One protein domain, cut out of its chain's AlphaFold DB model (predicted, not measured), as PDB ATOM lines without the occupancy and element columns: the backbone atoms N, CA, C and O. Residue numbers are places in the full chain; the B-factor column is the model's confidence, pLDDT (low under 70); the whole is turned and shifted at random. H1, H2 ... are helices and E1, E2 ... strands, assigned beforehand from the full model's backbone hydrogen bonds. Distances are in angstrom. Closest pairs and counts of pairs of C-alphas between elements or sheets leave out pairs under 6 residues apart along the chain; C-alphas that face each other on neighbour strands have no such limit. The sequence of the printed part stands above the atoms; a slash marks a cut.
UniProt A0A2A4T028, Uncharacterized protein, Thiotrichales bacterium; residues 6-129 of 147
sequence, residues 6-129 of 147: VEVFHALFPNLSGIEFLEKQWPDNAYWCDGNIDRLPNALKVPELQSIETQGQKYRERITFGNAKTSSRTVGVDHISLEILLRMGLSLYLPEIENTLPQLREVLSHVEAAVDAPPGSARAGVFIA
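AT A GLANCE: This is residues 6 to 129 of the 147 residues of an uncharacterized protein of Thiotrichales bacterium (UniProt A0A2A4T028). The model has two lobes set end to end: one holds a small twisted sheet of four strands with H5 grazing it, H4 packed on H5 and H3 at the corner of H4, and the other is a small cluster of H1, H2 and H6, with H1 touching both of the other helices. Stretches with no named element join the lobes, namely residues 25 to 46, 95 to 103 and 115 to 125. The printed part has 124 residues, with six named helices and four named strands in the order H1 H2 H3 H4 E1 E2 H5 E3 H6 E4; the sheet runs E2 E1 E3 E4, antiparallel throughout. The class is mixed, helices and strands, with under half of the residues in named elements. The whole is only just compact, close to loose, with a radius of gyration of the C-alphas of 16.3 A and spans of 43 by 30 by 30 A.

IN THESE COORDINATES: The sheet is made of E2, residues 74 to 77, E1, residues 63 to 66, E3, residues 91 to 94 and 10.3 A long, and E4, residues 126 to 128, which ends with C-alpha 128 at (151.778, 160.800, 184.298). H5 is residues 82 to 87, H4 residues 52 to 58, 10.1 A long, and H3 residues 47 to 50. H6, residues 104 to 114, measures 15.4 A and begins with C-alpha 104 at (167.799, 169.373, 184.846). H2 is residues 18 to 24, 10.2 A long, and H1, residues 6 to 10, begins with C-alpha 6 at (178.804, 164.560, 174.915).

HOW THE PARTS SIT: From edge to edge the strands' lines turn by 69 degrees. E1 and E2 form a hairpin, with N 65 and O 75 2.9 A apart, within hydrogen-bond range. E1 and E3 are antiparallel at 158 degrees, with N 93 and O 64 at 2.8 A; E3 and E4 at 164 degrees, with N 94 and O 126 at 2.8 A. E2, H5 and E3 form a split strand-helix-strand unit, two strands running the same way with E1 between them, its crossover right-handed. H5 only grazes the sheet, with residues 82 to 86. H4 and H5 touch, their closest C-alphas, of Gly 56 and Leu 82, 5.8 A apart, at a shallow tilt of 28 degrees, opposite ways. H3 and H4 touch only at the corner, closest at the C-alphas of Glu 48 and Gln 55, 4.5 A. H6 is not on the sheet; it touches H1, closest at the C-alphas of Phe 9 and Val 111, 5.8 A. H1 touches H2, closest at the C-alphas of His 10 and Gly 18, 4.6 A. In H1, H2, H5 and H6 every O i to N i+4 pair is within hydrogen-bond range, in H4 2 of 3; H3 is too short for such a pair.

THE WHOLE: The two C-alphas farthest apart, of Glu 23 and Ile 84, are 44.2 A apart. The printed part has no cut. The links H2 to H3, 22 residues, and H6 to E4, 11 residues, are long. The mean pLDDT of the printed part is 91.9, and residue 6 is the one under 70.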
ATOM      1  N   VAL A   6     178.897 165.795 175.706       69.12
ATOM      2  CA  VAL A   6     178.804 164.560 174.915       69.12
ATOM      3  C   VAL A   6     178.605 163.329 175.801       69.12
ATOM      4  O   VAL A   6     177.858 162.431 175.432       69.12
ATOM      5  N   GLU A   7     179.216 163.274 176.987       71.44
ATOM      6  CA  GLU A   7     179.032 162.157 177.927       71.44
ATOM      7  C   GLU A   7     177.638 162.151 178.569       71.44
ATOM      8  O   GLU A   7     177.085 161.081 178.825       71.44
ATOM      9  N   VAL A   8     177.066 163.329 178.844       77.38
ATOM     10  CA  VAL A   8     175.696 163.449 179.371       77.38
ATOM     11  C   VAL A   8     174.674 163.100 178.294       77.38
ATOM     12  O   VAL A   8     173.746 162.347 178.573       77.38
ATOM     13  N   PHE A   9     174.885 163.566 177.065       82.38
ATOM     14  CA  PHE A   9     174.047 163.219 175.922       82.38
ATOM     15  C   PHE A   9     174.138 161.725 175.576       82.38
ATOM     16  O   PHE A   9     173.121 161.053 175.444       82.38
ATOM     17  N   HIS A  10     175.343 161.150 175.538       84.44
ATOM     18  CA  HIS A  10     175.537 159.718 175.292       84.44
ATOM     19  C   HIS A  10     174.864 158.832 176.350       84.44
ATOM     20  O   HIS A  10     174.377 157.747 176.033       84.44
ATOM     21  N   ALA A  11     174.769 159.292 177.602       84.62
ATOM     22  CA  ALA A  11     174.056 158.555 178.641       84.62
ATOM     23  C   ALA A  11     172.577 158.300 178.286       84.62
ATOM     24  O   ALA A  11     172.009 157.325 178.781       84.62
ATOM     25  N   LEU A  12     171.979 159.076 177.375       85.25
ATOM     26  CA  LEU A  12     170.618 158.859 176.879       85.25
ATOM     27  C   LEU A  12     170.512 157.687 175.881       85.25
ATOM     28  O   LEU A  12     169.447 157.093 175.774       85.25
ATOM     29  N   PHE A  13     171.607 157.272 175.226       86.81
ATOM     30  CA  PHE A  13     171.584 156.269 174.145       86.81
ATOM     31  C   PHE A  13     172.479 155.056 174.470       86.81
ATOM     32  O   PHE A  13     173.706 155.155 174.442       86.81
ATOM     33  N   PRO A  14     171.923 153.889 174.852       81.31
ATOM     34  CA  PRO A  14     172.697 152.713 175.254       81.31
ATOM     35  C   PRO A  14     173.486 152.049 174.161       81.31
ATOM     36  O   PRO A  14     174.576 151.548 174.424       81.31
ATOM     37  N   ASN A  15     172.913 152.033 172.966       85.25
ATOM     38  CA  ASN A  15     173.392 151.190 171.886       85.25
ATOM     39  C   ASN A  15     174.126 151.994 170.810       85.25
ATOM     40  O   ASN A  15     174.604 151.402 169.851       85.25
ATOM     41  N   LEU A  16     174.203 153.321 170.958       86.31
ATOM     42  CA  LEU A  16     174.886 154.230 170.044       86.31
ATOM     43  C   LEU A  16     175.734 155.222 170.837       86.31
ATOM     44  O   LEU A  16     175.322 155.708 171.893       86.31
ATOM     45  N   SER A  17     176.901 155.578 170.304       85.88
ATOM     46  CA  SER A  17     177.557 156.815 170.731       85.88
ATOM     47  C   SER A  17     176.675 158.032 170.414       85.88
ATOM     48  O   SER A  17     175.837 157.982 169.513       85.88
ATOM     49  N   GLY A  18     176.869 159.147 171.128       84.19
ATOM     50  CA  GLY A  18     176.152 160.393 170.812       84.19
ATOM     51  C   GLY A  18     176.363 160.838 169.357       84.19
ATOM     52  O   GLY A  18     175.419 161.271 168.711       84.19
ATOM     53  N   ILE A  19     177.570 160.638 168.817       87.12
ATOM     54  CA  ILE A  19     177.899 160.938 167.414       87.12
ATOM     55  C   ILE A  19     177.119 160.026 166.463       87.12
ATOM     56  O   ILE A  19     176.495 160.511 165.529       87.12
ATOM     57  N   GLU A  20     177.094 158.714 166.709       90.56
ATOM     58  CA  GLU A  20     176.353 157.792 165.842       90.56
ATOM     59  C   GLU A  20     174.846 158.043 165.857       90.56
ATOM     60  O   GLU A  20     174.196 157.848 164.832       90.56
ATOM     61  N   PHE A  21     174.289 158.465 166.994       91.69
ATOM     62  CA  PHE A  21     172.898 158.904 167.061       91.69
ATOM     63  C   PHE A  21     172.664 160.123 166.157       91.69
ATOM     64  O   PHE A  21     171.752 160.101 165.331       91.69
ATOM     65  N   LEU A  22     173.522 161.143 166.263       91.12
ATOM     66  CA  LEU A  22     173.410 162.372 165.473       91.12
ATOM     67  C   LEU A  22     173.573 162.130 163.967       91.12
ATOM     68  O   LEU A  22     172.863 162.731 163.175       91.12
ATOM     69  N   GLU A  23     174.486 161.247 163.562       92.06
ATOM     70  CA  GLU A  23     174.760 160.979 162.144       92.06
ATOM     71  C   GLU A  23     173.740 160.042 161.484       92.06
ATOM     72  O   GLU A  23     173.517 160.131 160.277       92.06
ATOM     73  N   LYS A  24     173.185 159.083 162.239       92.88
ATOM     74  CA  LYS A  24     172.402 157.973 161.664       92.88
ATOM     75  C   LYS A  24     170.916 158.018 161.995       92.88
ATOM     76  O   LYS A  24     170.163 157.308 161.336       92.88
ATOM     77  N   GLN A  25     170.511 158.731 163.045       93.69
ATOM     78  CA  GLN A  25     169.126 158.738 163.527       93.69
ATOM     79  C   GLN A  25     168.524 160.141 163.464       93.69
ATOM     80  O   GLN A  25     167.498 160.330 162.818       93.69
ATOM     81  N   TRP A  26     169.183 161.113 164.092       91.62
ATOM     82  CA  TRP A  26     168.687 162.480 164.207       91.62
ATOM     83  C   TRP A  26     168.687 163.245 162.869       91.62
ATOM     84  O   TRP A  26     169.649 163.118 162.110       91.62
ATOM     85  N   PRO A  27     167.690 164.111 162.601       92.75
ATOM     86  CA  PRO A  27     166.382 164.209 163.266       92.75
ATOM     87  C   PRO A  27     165.325 163.282 162.631       92.75
ATOM     88  O   PRO A  27     164.234 163.118 163.157       92.75
ATOM     89  N   ASP A  28     165.632 162.661 161.492       94.69
ATOM     90  CA  ASP A  28     164.606 162.104 160.604       94.69
ATOM     91  C   ASP A  28     164.100 160.703 160.991       94.69
ATOM     92  O   ASP A  28     163.116 160.219 160.424       94.69
ATOM     93  N   ASN A  29     164.775 160.008 161.912       94.31
ATOM     94  CA  ASN A  29     164.466 158.622 162.257       94.31
ATOM     95  C   ASN A  29     164.156 158.467 163.744       94.31
ATOM     96  O   ASN A  29     164.949 158.830 164.614       94.31
ATOM     97  N   ALA A  30     163.031 157.811 164.027       92.81
ATOM     98  CA  ALA A  30     162.699 157.385 165.375       92.81
ATOM     99  C   ALA A  30     163.728 156.362 165.885       92.81
ATOM    100  O   ALA A  30     164.016 155.364 165.220       92.81
ATOM    101  N   TYR A  31     164.226 156.583 167.099       93.00
ATOM    102  CA  TYR A  31     165.162 155.692 167.775       93.00
ATOM    103  C   TYR A  31     164.544 155.147 169.065       93.00
ATOM    104  O   TYR A  31     163.988 155.897 169.863       93.00
ATOM    105  N   TRP A  32     164.676 153.836 169.278       92.62
ATOM    106  CA  TRP A  32     164.247 153.154 170.500       92.62
ATOM    107  C   TRP A  32     165.383 152.311 171.070       92.62
ATOM    108  O   TRP A  32     166.099 151.618 170.340       92.62
ATOM    109  N   CYS A  33     165.511 152.323 172.392       90.50
ATOM    110  CA  CYS A  33     166.476 151.509 173.107       90.50
ATOM    111  C   CYS A  33     166.004 151.195 174.528       90.50
ATOM    112  O   CYS A  33     165.536 152.078 175.240       90.50
ATOM    113  N   ASP A  34     166.247 149.963 174.970       89.38
ATOM    114  CA  ASP A  34     166.131 149.591 176.378       89.38
ATOM    115  C   ASP A  34     167.494 149.732 177.069       89.38
ATOM    116  O   ASP A  34     168.546 149.461 176.479       89.38
ATOM    117  N   GLY A  35     167.504 150.140 178.338       86.62
ATOM    118  CA  GLY A  35     168.738 150.289 179.103       86.62
ATOM    119  C   GLY A  35     168.512 150.325 180.610       86.62
ATOM    120  O   GLY A  35     167.420 150.616 181.084       86.62
ATOM    121  N   ASN A  36     169.566 150.036 181.382       88.81
ATOM    122  CA  ASN A  36     169.516 150.181 182.839       88.81
ATOM    123  C   ASN A  36     169.421 151.670 183.208       88.81
ATOM    124  O   ASN A  36     170.311 152.429 182.829       88.81
ATOM    125  N   ILE A  37     168.411 152.052 183.996       87.81
ATOM    126  CA  ILE A  37     168.182 153.412 184.505       87.81
ATOM    127  C   ILE A  37     169.415 154.034 185.179       87.81
ATOM    128  O   ILE A  37     169.631 155.237 185.068       87.81
ATOM    129  N   ASP A  38     170.286 153.232 185.802       90.00
ATOM    130  CA  ASP A  38     171.492 153.701 186.495       90.00
ATOM    131  C   ASP A  38     172.455 154.474 185.585       90.00
ATOM    132  O   ASP A  38     173.201 155.337 186.066       90.00
ATOM    133  N   ARG A  39     172.406 154.209 184.270       88.31
ATOM    134  CA  ARG A  39     173.184 154.916 183.244       88.31
ATOM    135  C   ARG A  39     172.845 156.403 183.167       88.31
ATOM    136  O   ARG A  39     173.706 157.197 182.788       88.31
ATOM    137  N   LEU A  40     171.595 156.761 183.477       90.12
ATOM    138  CA  LEU A  40     171.074 158.094 183.232       90.12
ATOM    139  C   LEU A  40     171.801 159.111 184.120       90.12
ATOM    140  O   LEU A  40     172.262 158.772 185.223       90.12
ATOM    141  N   PRO A  41     171.911 160.373 183.670       90.88
ATOM    142  CA  PRO A  41     172.376 161.462 184.515       90.88
ATOM    143  C   PRO A  41     171.632 161.475 185.854       90.88
ATOM    144  O   PRO A  41     170.424 161.260 185.904       90.88
ATOM    145  N   ASN A  42     172.334 161.760 186.954       91.38
ATOM    146  CA  ASN A  42     171.716 161.777 188.289       91.38
ATOM    147  C   ASN A  42     170.530 162.749 188.382       91.38
ATOM    148  O   ASN A  42     169.609 162.498 189.149       91.38
ATOM    149  N   ALA A  43     170.524 163.809 187.566       92.25
ATOM    150  CA  ALA A  43     169.411 164.746 187.462       92.25
ATOM    151  C   ALA A  43     168.094 164.088 186.995       92.25
ATOM    152  O   ALA A  43     167.033 164.553 187.392       92.25
ATOM    153  N   LEU A  44     168.157 162.990 186.227       92.31
ATOM    154  CA  LEU A  44     166.993 162.204 185.785       92.31
ATOM    155  C   LEU A  44     166.604 161.083 186.766       92.31
ATOM    156  O   LEU A  44     165.589 160.422 186.586       92.31
ATOM    157  N   LYS A  45     167.395 160.863 187.820       92.44
ATOM    158  CA  LYS A  45     167.182 159.796 188.818       92.44
ATOM    159  C   LYS A  45     166.727 160.337 190.173       92.44
ATOM    160  O   LYS A  45     166.836 159.652 191.189       92.44
ATOM    161  N   VAL A  46     166.283 161.590 190.209       93.12
ATOM    162  CA  VAL A  46     165.861 162.237 191.452       93.12
ATOM    163  C   VAL A  46     164.499 161.693 191.912       93.12
ATOM    164  O   VAL A  46     163.674 161.347 191.063       93.12
ATOM    165  N   PRO A  47     164.238 161.595 193.232       92.06
ATOM    166  CA  PRO A  47     163.003 161.006 193.763       92.06
ATOM    167  C   PRO A  47     161.714 161.639 193.228       92.06
ATOM    168  O   PRO A  47     160.700 160.963 193.089       92.06
ATOM    169  N   GLU A  48     161.761 162.924 192.890       93.00
ATOM    170  CA  GLU A  48     160.662 163.685 192.302       93.00
ATOM    171  C   GLU A  48     160.183 163.096 190.974       93.00
ATOM    172  O   GLU A  48     158.987 163.050 190.720       93.00
ATOM    173  N   LEU A  49     161.090 162.557 190.159       92.69
ATOM    174  CA  LEU A  49     160.727 161.910 188.896       92.69
ATOM    175  C   LEU A  49     160.252 160.463 189.087       92.69
ATOM    176  O   LEU A  49     159.678 159.877 188.179       92.69
ATOM    177  N   GLN A  50     160.480 159.886 190.268       91.19
ATOM    178  CA  GLN A  50     160.157 158.495 190.590       91.19
ATOM    179  C   GLN A  50     158.868 158.362 191.414       91.19
ATOM    180  O   GLN A  50     158.385 157.255 191.645       91.19
ATOM    181  N   SER A  51     158.312 159.475 191.903       91.56
ATOM    182  CA  SER A  51     157.180 159.469 192.825       91.56
ATOM    183  C   SER A  51     156.271 160.672 192.615       91.56
ATOM    184  O   SER A  51     156.666 161.819 192.822       91.56
ATOM    185  N   ILE A  52     155.002 160.386 192.307       90.69
ATOM    186  CA  ILE A  52     153.925 161.384 192.228       90.69
ATOM    187  C   ILE A  52     153.805 162.178 193.528       90.69
ATOM    188  O   ILE A  52     153.570 163.381 193.478       90.69
ATOM    189  N   GLU A  53     153.965 161.524 194.679       90.50
ATOM    190  CA  GLU A  53     153.879 162.184 195.984       90.50
ATOM    191  C   GLU A  53     154.992 163.231 196.117       90.50
ATOM    192  O   GLU A  53     154.733 164.395 196.427       90.50
ATOM    193  N   THR A  54     156.230 162.847 195.797       92.06
ATOM    194  CA  THR A  54     157.383 163.756 195.899       92.06
ATOM    195  C   THR A  54     157.277 164.887 194.869       92.06
ATOM    196  O   THR A  54     157.507 166.052 195.203       92.06
ATOM    197  N   GLN A  55     156.843 164.580 193.641       90.56
ATOM    198  CA  GLN A  55     156.577 165.586 192.610       90.56
ATOM    199  C   GLN A  55     155.472 166.554 193.043       90.56
ATOM    200  O   GLN A  55     155.633 167.770 192.953       90.56
ATOM    201  N   GLY A  56     154.363 166.033 193.568       89.62
ATOM    202  CA  GLY A  56     153.212 166.806 194.025       89.62
ATOM    203  C   GLY A  56     153.528 167.707 195.217       89.62
ATOM    204  O   GLY A  56     152.899 168.750 195.382       89.62
ATOM    205  N   GLN A  57     154.546 167.380 196.016       89.56
ATOM    206  CA  GLN A  57     155.025 168.251 197.089       89.56
ATOM    207  C   GLN A  57     155.805 169.469 196.581       89.56
ATOM    208  O   GLN A  57     155.775 170.498 197.257       89.56
ATOM    209  N   LYS A  58     156.449 169.402 195.407       88.62
ATOM    210  CA  LYS A  58     157.293 170.490 194.876       88.62
ATOM    211  C   LYS A  58     156.672 171.255 193.716       88.62
ATOM    212  O   LYS A  58     156.831 172.470 193.637       88.62
ATOM    213  N   TYR A  59     155.956 170.569 192.835       91.75
ATOM    214  CA  TYR A  59     155.391 171.172 191.639       91.75
ATOM    215  C   TYR A  59     154.196 172.063 191.988       91.75
ATOM    216  O   TYR A  59     153.237 171.624 192.631       91.75
ATOM    217  N   ARG A  60     154.274 173.342 191.621       88.94
ATOM    218  CA  ARG A  60     153.232 174.353 191.887       88.94
ATOM    219  C   ARG A  60     152.782 175.106 190.643       88.94
ATOM    220  O   ARG A  60     151.871 175.924 190.752       88.94
ATOM    221  N   GLU A  61     153.397 174.799 189.507       91.19
ATOM    222  CA  GLU A  61     153.084 175.397 188.218       91.19
ATOM    223  C   GLU A  61     151.781 174.832 187.638       91.19
ATOM    224  O   GLU A  61     151.121 173.960 188.217       91.19
ATOM    225  N   ARG A  62     151.407 175.360 186.474       94.62
ATOM    226  CA  ARG A  62     150.230 174.939 185.723       94.62
ATOM    227  C   ARG A  62     150.325 173.469 185.319       94.62
ATOM    228  O   ARG A  62     151.274 173.057 184.665       94.62
ATOM    229  N   ILE A  63     149.284 172.702 185.622       96.00
ATOM    230  CA  ILE A  63     149.150 171.297 185.224       96.00
ATOM    231  C   ILE A  63     148.183 171.222 184.052       96.00
ATOM    232  O   ILE A  63     147.085 171.775 184.121       96.00
ATOM    233  N   THR A  64     148.558 170.498 183.002       96.81
ATOM    234  CA  THR A  64     147.643 170.140 181.914       96.81
ATOM    235  C   THR A  64     147.136 168.725 182.143       96.81
ATOM    236  O   THR A  64     147.921 167.835 182.445       96.81
ATOM    237  N   PHE A  65     145.834 168.486 182.016       96.62
ATOM    238  CA  PHE A  65     145.264 167.153 182.196       96.62
ATOM    239  C   PHE A  65     144.178 166.837 181.172       96.62
ATOM    240  O   PHE A  65     143.575 167.734 180.582       96.62
ATOM    241  N   GLY A  66     143.900 165.551 180.974       96.31
ATOM    242  CA  GLY A  66     142.876 165.092 180.041       96.31
ATOM    243  C   GLY A  66     142.447 163.649 180.278       96.31
ATOM    244  O   GLY A  66     142.959 162.952 181.155       96.31
ATOM    245  N   ASN A  67     141.476 163.203 179.483       96.56
ATOM    246  CA  ASN A  67     141.017 161.820 179.475       96.56
ATOM    247  C   ASN A  67     140.833 161.339 178.034       96.56
ATOM    248  O   ASN A  67     139.753 161.513 177.455       96.56
ATOM    249  N   ALA A  68     141.867 160.686 177.502       94.38
ATOM    250  CA  ALA A  68     141.925 160.224 176.116       94.38
ATOM    251  C   ALA A  68     140.799 159.243 175.751       94.38
ATOM    252  O   ALA A  68     140.435 159.141 174.582       94.38
ATOM    253  N   LYS A  69     140.179 158.576 176.736       92.75
ATOM    254  CA  LYS A  69     139.007 157.711 176.507       92.75
ATOM    255  C   LYS A  69     137.752 158.473 176.092       92.75
ATOM    256  O   LYS A  69     136.832 157.882 175.540       92.75
ATOM    257  N   THR A  70     137.678 159.757 176.430       93.00
ATOM    258  CA  THR A  70     136.464 160.571 176.268       93.00
ATOM    259  C   THR A  70     136.673 161.777 175.364       93.00
ATOM    260  O   THR A  70     135.727 162.236 174.729       93.00
ATOM    261  N   SER A  71     137.894 162.310 175.295       92.50
ATOM    262  CA  SER A  71     138.217 163.475 174.481       92.50
ATOM    263  C   SER A  71     139.721 163.582 174.243       92.50
ATOM    264  O   SER A  71     140.514 163.226 175.110       92.50
ATOM    265  N   SER A  72     140.109 164.155 173.104       91.56
ATOM    266  CA  SER A  72     141.478 164.624 172.851       91.56
ATOM    267  C   SER A  72     141.768 165.991 173.485       91.56
ATOM    268  O   SER A  72     142.893 166.475 173.422       91.56
ATOM    269  N   ARG A  73     140.762 166.651 174.074       93.50
ATOM    270  CA  ARG A  73     140.939 167.962 174.701       93.50
ATOM    271  C   ARG A  73     141.616 167.828 176.057       93.50
ATOM    272  O   ARG A  73     141.248 166.974 176.864       93.50
ATOM    273  N   THR A  74     142.525 168.752 176.323       94.38
ATOM    274  CA  THR A  74     143.145 168.937 177.631       94.38
ATOM    275  C   THR A  74     142.676 170.238 178.273       94.38
ATOM    276  O   THR A  74     142.214 171.167 177.605       94.38
ATOM    277  N   VAL A  75     142.756 170.288 179.598       95.31
ATOM    278  CA  VAL A  75     142.440 171.466 180.405       95.31
ATOM    279  C   VAL A  75     143.644 171.770 181.279       95.31
ATOM    280  O   VAL A  75     144.242 170.864 181.854       95.31
ATOM    281  N   GLY A  76     144.000 173.049 181.369       95.81
ATOM    282  CA  GLY A  76     145.049 173.508 182.268       95.81
ATOM    283  C   GLY A  76     144.468 174.120 183.537       95.81
ATOM    284  O   GLY A  76     143.522 174.911 183.465       95.81
ATOM    285  N   VAL A  77     145.048 173.783 184.682       94.62
ATOM    286  CA  VAL A  77     144.653 174.290 185.998       94.62
ATOM    287  C   VAL A  77     145.885 174.605 186.832       94.62
ATOM    288  O   VAL A  77     146.906 173.922 186.737       94.62
ATOM    289  N   ASP A  78     145.765 175.625 187.669       92.50
ATOM    290  CA  ASP A  78     146.822 176.040 188.579       92.50
ATOM    291  C   ASP A  78     146.474 175.547 189.993       92.50
ATOM    292  O   ASP A  78     145.303 175.495 190.378       92.50
ATOM    293  N   HIS A  79     147.490 175.181 190.776       81.38
ATOM    294  CA  HIS A  79     147.353 174.866 192.206       81.38
ATOM    295  C   HIS A  79     146.363 173.735 192.567       81.38
ATOM    296  O   HIS A  79     145.617 173.843 193.543       81.38
ATOM    297  N   ILE A  80     146.384 172.617 191.833       89.06
ATOM    298  CA  ILE A  80     145.635 171.400 192.193       89.06
ATOM    299  C   ILE A  80     146.567 170.243 192.568       89.06
ATOM    300  O   ILE A  80     147.698 170.151 192.097       89.06
ATOM    301  N   SER A  81     146.080 169.330 193.411       90.94
ATOM    302  CA  SER A  81     146.813 168.109 193.754       90.94
ATOM    303  C   SER A  81     146.861 167.141 192.566       90.94
ATOM    304  O   SER A  81     145.816 166.728 192.055       90.94
ATOM    305  N   LEU A  82     148.076 166.726 192.185       93.94
ATOM    306  CA  LEU A  82     148.311 165.690 191.170       93.94
ATOM    307  C   LEU A  82     147.587 164.386 191.528       93.94
ATOM    308  O   LEU A  82     146.964 163.757 190.678       93.94
ATOM    309  N   GLU A  83     147.613 164.009 192.809       92.56
ATOM    310  CA  GLU A  83     146.973 162.790 193.300       92.56
ATOM    311  C   GLU A  83     145.458 162.814 193.105       92.56
ATOM    312  O   GLU A  83     144.868 161.787 192.774       92.56
ATOM    313  N   ILE A  84     144.816 163.974 193.291       93.50
ATOM    314  CA  ILE A  84     143.370 164.113 193.084       93.50
ATOM    315  C   ILE A  84     143.034 163.877 191.611       93.50
ATOM    316  O   ILE A  84     142.146 163.078 191.317       93.50
ATOM    317  N   LEU A  85     143.765 164.511 190.689       94.50
ATOM    318  CA  LEU A  85     143.526 164.334 189.256       94.50
ATOM    319  C   LEU A  85     143.768 162.881 188.808       94.50
ATOM    320  O   LEU A  85     142.973 162.325 188.049       94.50
ATOM    321  N   LEU A  86     144.804 162.225 189.332       93.62
ATOM    322  CA  LEU A  86     145.077 160.815 189.033       93.62
ATOM    323  C   LEU A  86     144.008 159.880 189.603       93.62
ATOM    324  O   LEU A  86     143.589 158.948 188.919       93.62
ATOM    325  N   ARG A  87     143.502 160.140 190.818       93.94
ATOM    326  CA  ARG A  87     142.372 159.387 191.400       93.94
ATOM    327  C   ARG A  87     141.087 159.537 190.587       93.94
ATOM    328  O   ARG A  87     140.257 158.634 190.605       93.94
ATOM    329  N   MET A  88     140.931 160.638 189.854       94.75
ATOM    330  CA  MET A  88     139.840 160.826 188.890       94.75
ATOM    331  C   MET A  88     140.060 160.064 187.571       94.75
ATOM    332  O   MET A  88     139.202 160.107 186.691       94.75
ATOM    333  N   GLY A  89     141.187 159.364 187.415       95.31
ATOM    334  CA  GLY A  89     141.525 158.606 186.213       95.31
ATOM    335  C   GLY A  89     142.032 159.470 185.058       95.31
ATOM    336  O   GLY A  89     141.927 159.047 183.906       95.31
ATOM    337  N   LEU A  90     142.551 160.669 185.339       96.44
ATOM    338  CA  LEU A  90     143.036 161.623 184.339       96.44
ATOM    339  C   LEU A  90     144.537 161.454 184.091       96.44
ATOM    340  O   LEU A  90     145.292 161.192 185.024       96.44
ATOM    341  N   SER A  91     144.964 161.651 182.845       97.19
ATOM    342  CA  SER A  91     146.380 161.772 182.480       97.19
ATOM    343  C   SER A  91     146.841 163.211 182.686       97.19
ATOM    344  O   SER A  91     146.078 164.136 182.401       97.19
ATOM    345  N   LEU A  92     148.073 163.398 183.149       97.06
ATOM    346  CA  LEU A  92     148.671 164.681 183.501       97.06
ATOM    347  C   LEU A  92     149.927 164.940 182.674       97.06
ATOM    348  O   LEU A  92     150.730 164.039 182.453       97.06
ATOM    349  N   TYR A  93     150.126 166.197 182.311       96.56
ATOM    350  CA  TYR A  93     151.369 166.737 181.798       96.56
ATOM    351  C   TYR A  93     151.782 167.940 182.650       96.56
ATOM    352  O   TYR A  93     151.001 168.874 182.863       96.56
ATOM    353  N   LEU A  94     153.005 167.878 183.164       96.31
ATOM    354  CA  LEU A  94     153.637 168.893 183.993       96.31
ATOM    355  C   LEU A  94     154.737 169.542 183.143       96.31
ATOM    356  O   LEU A  94     155.811 168.949 183.029       96.31
ATOM    357  N   PRO A  95     154.487 170.696 182.504       95.50
ATOM    358  CA  PRO A  95     155.501 171.397 181.722       95.50
ATOM    359  C   PRO A  95     156.601 172.006 182.601       95.50
ATOM    360  O   PRO A  95     156.382 172.297 183.781       95.50
ATOM    361  N   GLU A  96     157.754 172.247 181.983       95.12
ATOM    362  CA  GLU A  96     158.864 173.066 182.495       95.12
ATOM    363  C   GLU A  96     159.315 172.679 183.914       95.12
ATOM    364  O   GLU A  96     159.528 173.516 184.802       95.12
ATOM    365  N   ILE A  97     159.446 171.374 184.161       95.31
ATOM    366  CA  ILE A  97     159.791 170.844 185.488       95.31
ATOM    367  C   ILE A  97     161.174 171.297 185.965       95.31
ATOM    368  O   ILE A  97     161.418 171.311 187.173       95.31
ATOM    369  N   GLU A  98     162.058 171.727 185.063       95.19
ATOM    370  CA  GLU A  98     163.358 172.326 185.368       95.19
ATOM    371  C   GLU A  98     163.259 173.605 186.216       95.19
ATOM    372  O   GLU A  98     164.230 173.981 186.876       95.19
ATOM    373  N   ASN A  99     162.089 174.252 186.267       93.31
ATOM    374  CA  ASN A  99     161.826 175.359 187.189       93.31
ATOM    375  C   ASN A  99     161.776 174.896 188.651       93.31
ATOM    376  O   ASN A  99     162.176 175.629 189.555       93.31
ATOM    377  N   THR A 100     161.351 173.652 188.875       92.69
ATOM    378  CA  THR A 100     161.276 173.015 190.200       92.69
ATOM    379  C   THR A 100     162.443 172.066 190.479       92.69
ATOM    380  O   THR A 100     162.770 171.810 191.638       92.69
ATOM    381  N   LEU A 101     163.110 171.597 189.421       93.75
ATOM    382  CA  LEU A 101     164.277 170.719 189.441       93.75
ATOM    383  C   LEU A 101     165.436 171.370 188.666       93.75
ATOM    384  O   LEU A 101     165.764 170.929 187.560       93.75
ATOM    385  N   PRO A 102     166.092 172.410 189.221       93.94
ATOM    386  CA  PRO A 102     167.125 173.172 188.513       93.94
ATOM    387  C   PRO A 102     168.299 172.329 188.006       93.94
ATOM    388  O   PRO A 102     168.951 172.713 187.039       93.94
ATOM    389  N   GLN A 103     168.555 171.171 188.621       91.81
ATOM    390  CA  GLN A 103     169.565 170.212 188.175       91.81
ATOM    391  C   GLN A 103     169.330 169.679 186.752       91.81
ATOM    392  O   GLN A 103     170.268 169.200 186.123       91.81
ATOM    393  N   LEU A 104     168.105 169.769 186.223       94.56
ATOM    394  CA  LEU A 104     167.799 169.373 184.846       94.56
ATOM    395  C   LEU A 104     168.356 170.352 183.814       94.56
ATOM    396  O   LEU A 104     168.631 169.945 182.690       94.56
ATOM    397  N   ARG A 105     168.586 171.618 184.186       95.19
ATOM    398  CA  ARG A 105     169.071 172.648 183.254       95.19
ATOM    399  C   ARG A 105     170.427 172.299 182.647       95.19
ATOM    400  O   ARG A 105     170.651 172.575 181.476       95.19
ATOM    401  N   GLU A 106     171.305 171.649 183.413       92.12
ATOM    402  CA  GLU A 106     172.589 171.167 182.890       92.12
ATOM    403  C   GLU A 106     172.373 170.093 181.815       92.12
ATOM    404  O   GLU A 106     172.951 170.183 180.734       92.12
ATOM    405  N   VAL A 107     171.481 169.125 182.063       93.38
ATOM    406  CA  VAL A 107     171.138 168.083 181.080       93.38
ATOM    407  C   VAL A 107     170.548 168.702 179.816       93.38
ATOM    408  O   VAL A 107     171.004 168.371 178.725       93.38
ATOM    409  N   LEU A 108     169.600 169.632 179.957       95.81
ATOM    410  CA  LEU A 108     168.979 170.331 178.830       95.81
ATOM    411  C   LEU A 108     170.023 171.092 178.002       95.81
ATOM    412  O   LEU A 108     170.085 170.902 176.794       95.81
ATOM    413  N   SER A 109     170.920 171.844 178.646       94.94
ATOM    414  CA  SER A 109     171.984 172.572 177.940       94.94
ATOM    415  C   SER A 109     172.956 171.650 177.193       94.94
ATOM    416  O   SER A 109     173.469 172.000 176.131       94.94
ATOM    417  N   HIS A 110     173.203 170.446 177.718       92.25
ATOM    418  CA  HIS A 110     174.038 169.450 177.051       92.25
ATOM    419  C   HIS A 110     173.333 168.803 175.859       92.25
ATOM    420  O   HIS A 110     173.994 168.522 174.861       92.25
ATOM    421  N   VAL A 111     172.017 168.590 175.943       93.19
ATOM    422  CA  VAL A 111     171.206 168.142 174.803       93.19
ATOM    423  C   VAL A 111     171.210 169.210 173.713       93.19
ATOM    424  O   VAL A 111     171.535 168.886 172.577       93.19
ATOM    425  N   GLU A 112     170.947 170.476 174.057       95.31
ATOM    426  CA  GLU A 112     170.972 171.604 173.113       95.31
ATOM    427  C   GLU A 112     172.303 171.690 172.367       95.31
ATOM    428  O   GLU A 112     172.326 171.720 171.140       95.31
ATOM    429  N   ALA A 113     173.415 171.653 173.106       93.12
ATOM    430  CA  ALA A 113     174.747 171.693 172.519       93.12
ATOM    431  C   ALA A 113     175.043 170.477 171.626       93.12
ATOM    432  O   ALA A 113     175.773 170.606 170.647       93.12
ATOM    433  N   ALA A 114     174.511 169.296 171.958       90.44
ATOM    434  CA  ALA A 114     174.738 168.086 171.175       90.44
ATOM    435  C   ALA A 114     173.997 168.104 169.832       90.44
ATOM    436  O   ALA A 114     174.538 167.609 168.847       90.44
ATOM    437  N   VAL A 115     172.792 168.678 169.784       91.31
ATOM    438  CA  VAL A 115     171.968 168.743 168.563       91.31
ATOM    439  C   VAL A 115     172.097 170.072 167.804       91.31
ATOM    440  O   VAL A 115     171.345 170.302 166.863       91.31
ATOM    441  N   ASP A 116     173.029 170.941 168.214       92.56
ATOM    442  CA  ASP A 116     173.227 172.298 167.675       92.56
ATOM    443  C   ASP A 116     171.957 173.180 167.741       92.56
ATOM    444  O   ASP A 116     171.665 173.981 166.853       92.56
ATOM    445  N   ALA A 117     171.169 173.028 168.812       94.31
ATOM    446  CA  ALA A 117     169.992 173.858 169.057       94.31
ATOM    447  C   ALA A 117     170.357 175.178 169.768       94.31
ATOM    448  O   ALA A 117     171.283 175.214 170.586       94.31
ATOM    449  N   PRO A 118     169.606 176.274 169.532       96.75
ATOM    450  CA  PRO A 118     169.795 177.521 170.266       96.75
ATOM    451  C   PRO A 118     169.630 177.326 171.787       96.75
ATOM    452  O   PRO A 118     168.707 176.618 172.199       96.75
ATOM    453  N   PRO A 119     170.437 177.987 172.636       96.00
ATOM    454  CA  PRO A 119     170.283 177.903 174.089       96.00
ATOM    455  C   PRO A 119     168.870 178.275 174.566       96.00
ATOM    456  O   PRO A 119     168.331 179.307 174.161       96.00
ATOM    457  N   GLY A 120     168.297 177.468 175.463       95.69
ATOM    458  CA  GLY A 120     166.937 177.642 175.991       95.69
ATOM    459  C   GLY A 120     165.823 177.077 175.098       95.69
ATOM    460  O   GLY A 120     164.650 177.370 175.333       95.69
ATOM    461  N   SER A 121     166.175 176.296 174.076       96.12
ATOM    462  CA  SER A 121     165.220 175.613 173.195       96.12
ATOM    463  C   SER A 121     164.692 174.312 173.808       96.12
ATOM    464  O   SER A 121     163.548 173.940 173.547       96.12
ATOM    465  N   ALA A 122     165.492 173.629 174.630       96.31
ATOM    466  CA  ALA A 122     165.103 172.394 175.296       96.31
ATOM    467  C   ALA A 122     164.364 172.681 176.609       96.31
ATOM    468  O   ALA A 122     164.781 173.507 177.421       96.31
ATOM    469  N   ARG A 123     163.276 171.945 176.838       96.50
ATOM    470  CA  ARG A 123     162.453 171.995 178.054       96.50
ATOM    471  C   ARG A 123     162.189 170.586 178.552       96.50
ATOM    472  O   ARG A 123     162.143 169.654 177.752       96.50
ATOM    473  N   ALA A 124     162.001 170.422 179.858       96.19
ATOM    474  CA  ALA A 124     161.631 169.139 180.436       96.19
ATOM    475  C   ALA A 124     160.158 169.152 180.858       96.19
ATOM    476  O   ALA A 124     159.659 170.111 181.443       96.19
ATOM    477  N   GLY A 125     159.460 168.051 180.603       95.81
ATOM    478  CA  GLY A 125     158.111 167.826 181.104       95.81
ATOM    479  C   GLY A 125     157.976 166.437 181.710       95.81
ATOM    480  O   GLY A 125     158.722 165.528 181.353       95.81
ATOM    481  N   VAL A 126     157.020 166.264 182.623       96.31
ATOM    482  CA  VAL A 126     156.632 164.939 183.131       96.31
ATOM    483  C   VAL A 126     155.246 164.599 182.621       96.31
ATOM    484  O   VAL A 126     154.310 165.381 182.789       96.31
ATOM    485  N   PHE A 127     155.105 163.405 182.056       95.75
ATOM    486  CA  PHE A 127     153.817 162.812 181.733       95.75
ATOM    487  C   PHE A 127     153.472 161.721 182.751       95.75
ATOM    488  O   PHE A 127     154.295 160.860 183.050       95.75
ATOM    489  N   ILE A 128     152.256 161.758 183.296       95.44
ATOM    490  CA  ILE A 128     151.778 160.800 184.298       95.44
ATOM    491  C   ILE A 128     150.404 160.308 183.866       95.44
ATOM    492  O   ILE A 128     149.482 161.108 183.737       95.44
ATOM    493  N   ALA A 129     150.231 159.003 183.683       95.12
ATOM    494  CA  ALA A 129     148.947 158.439 183.283       95.12
ATOM    495  C   ALA A 129     148.577 157.205 184.121       95.12
ATOM    496  O   ALA A 129     149.447 156.403 184.466       95.12
TER     497      ALA A 129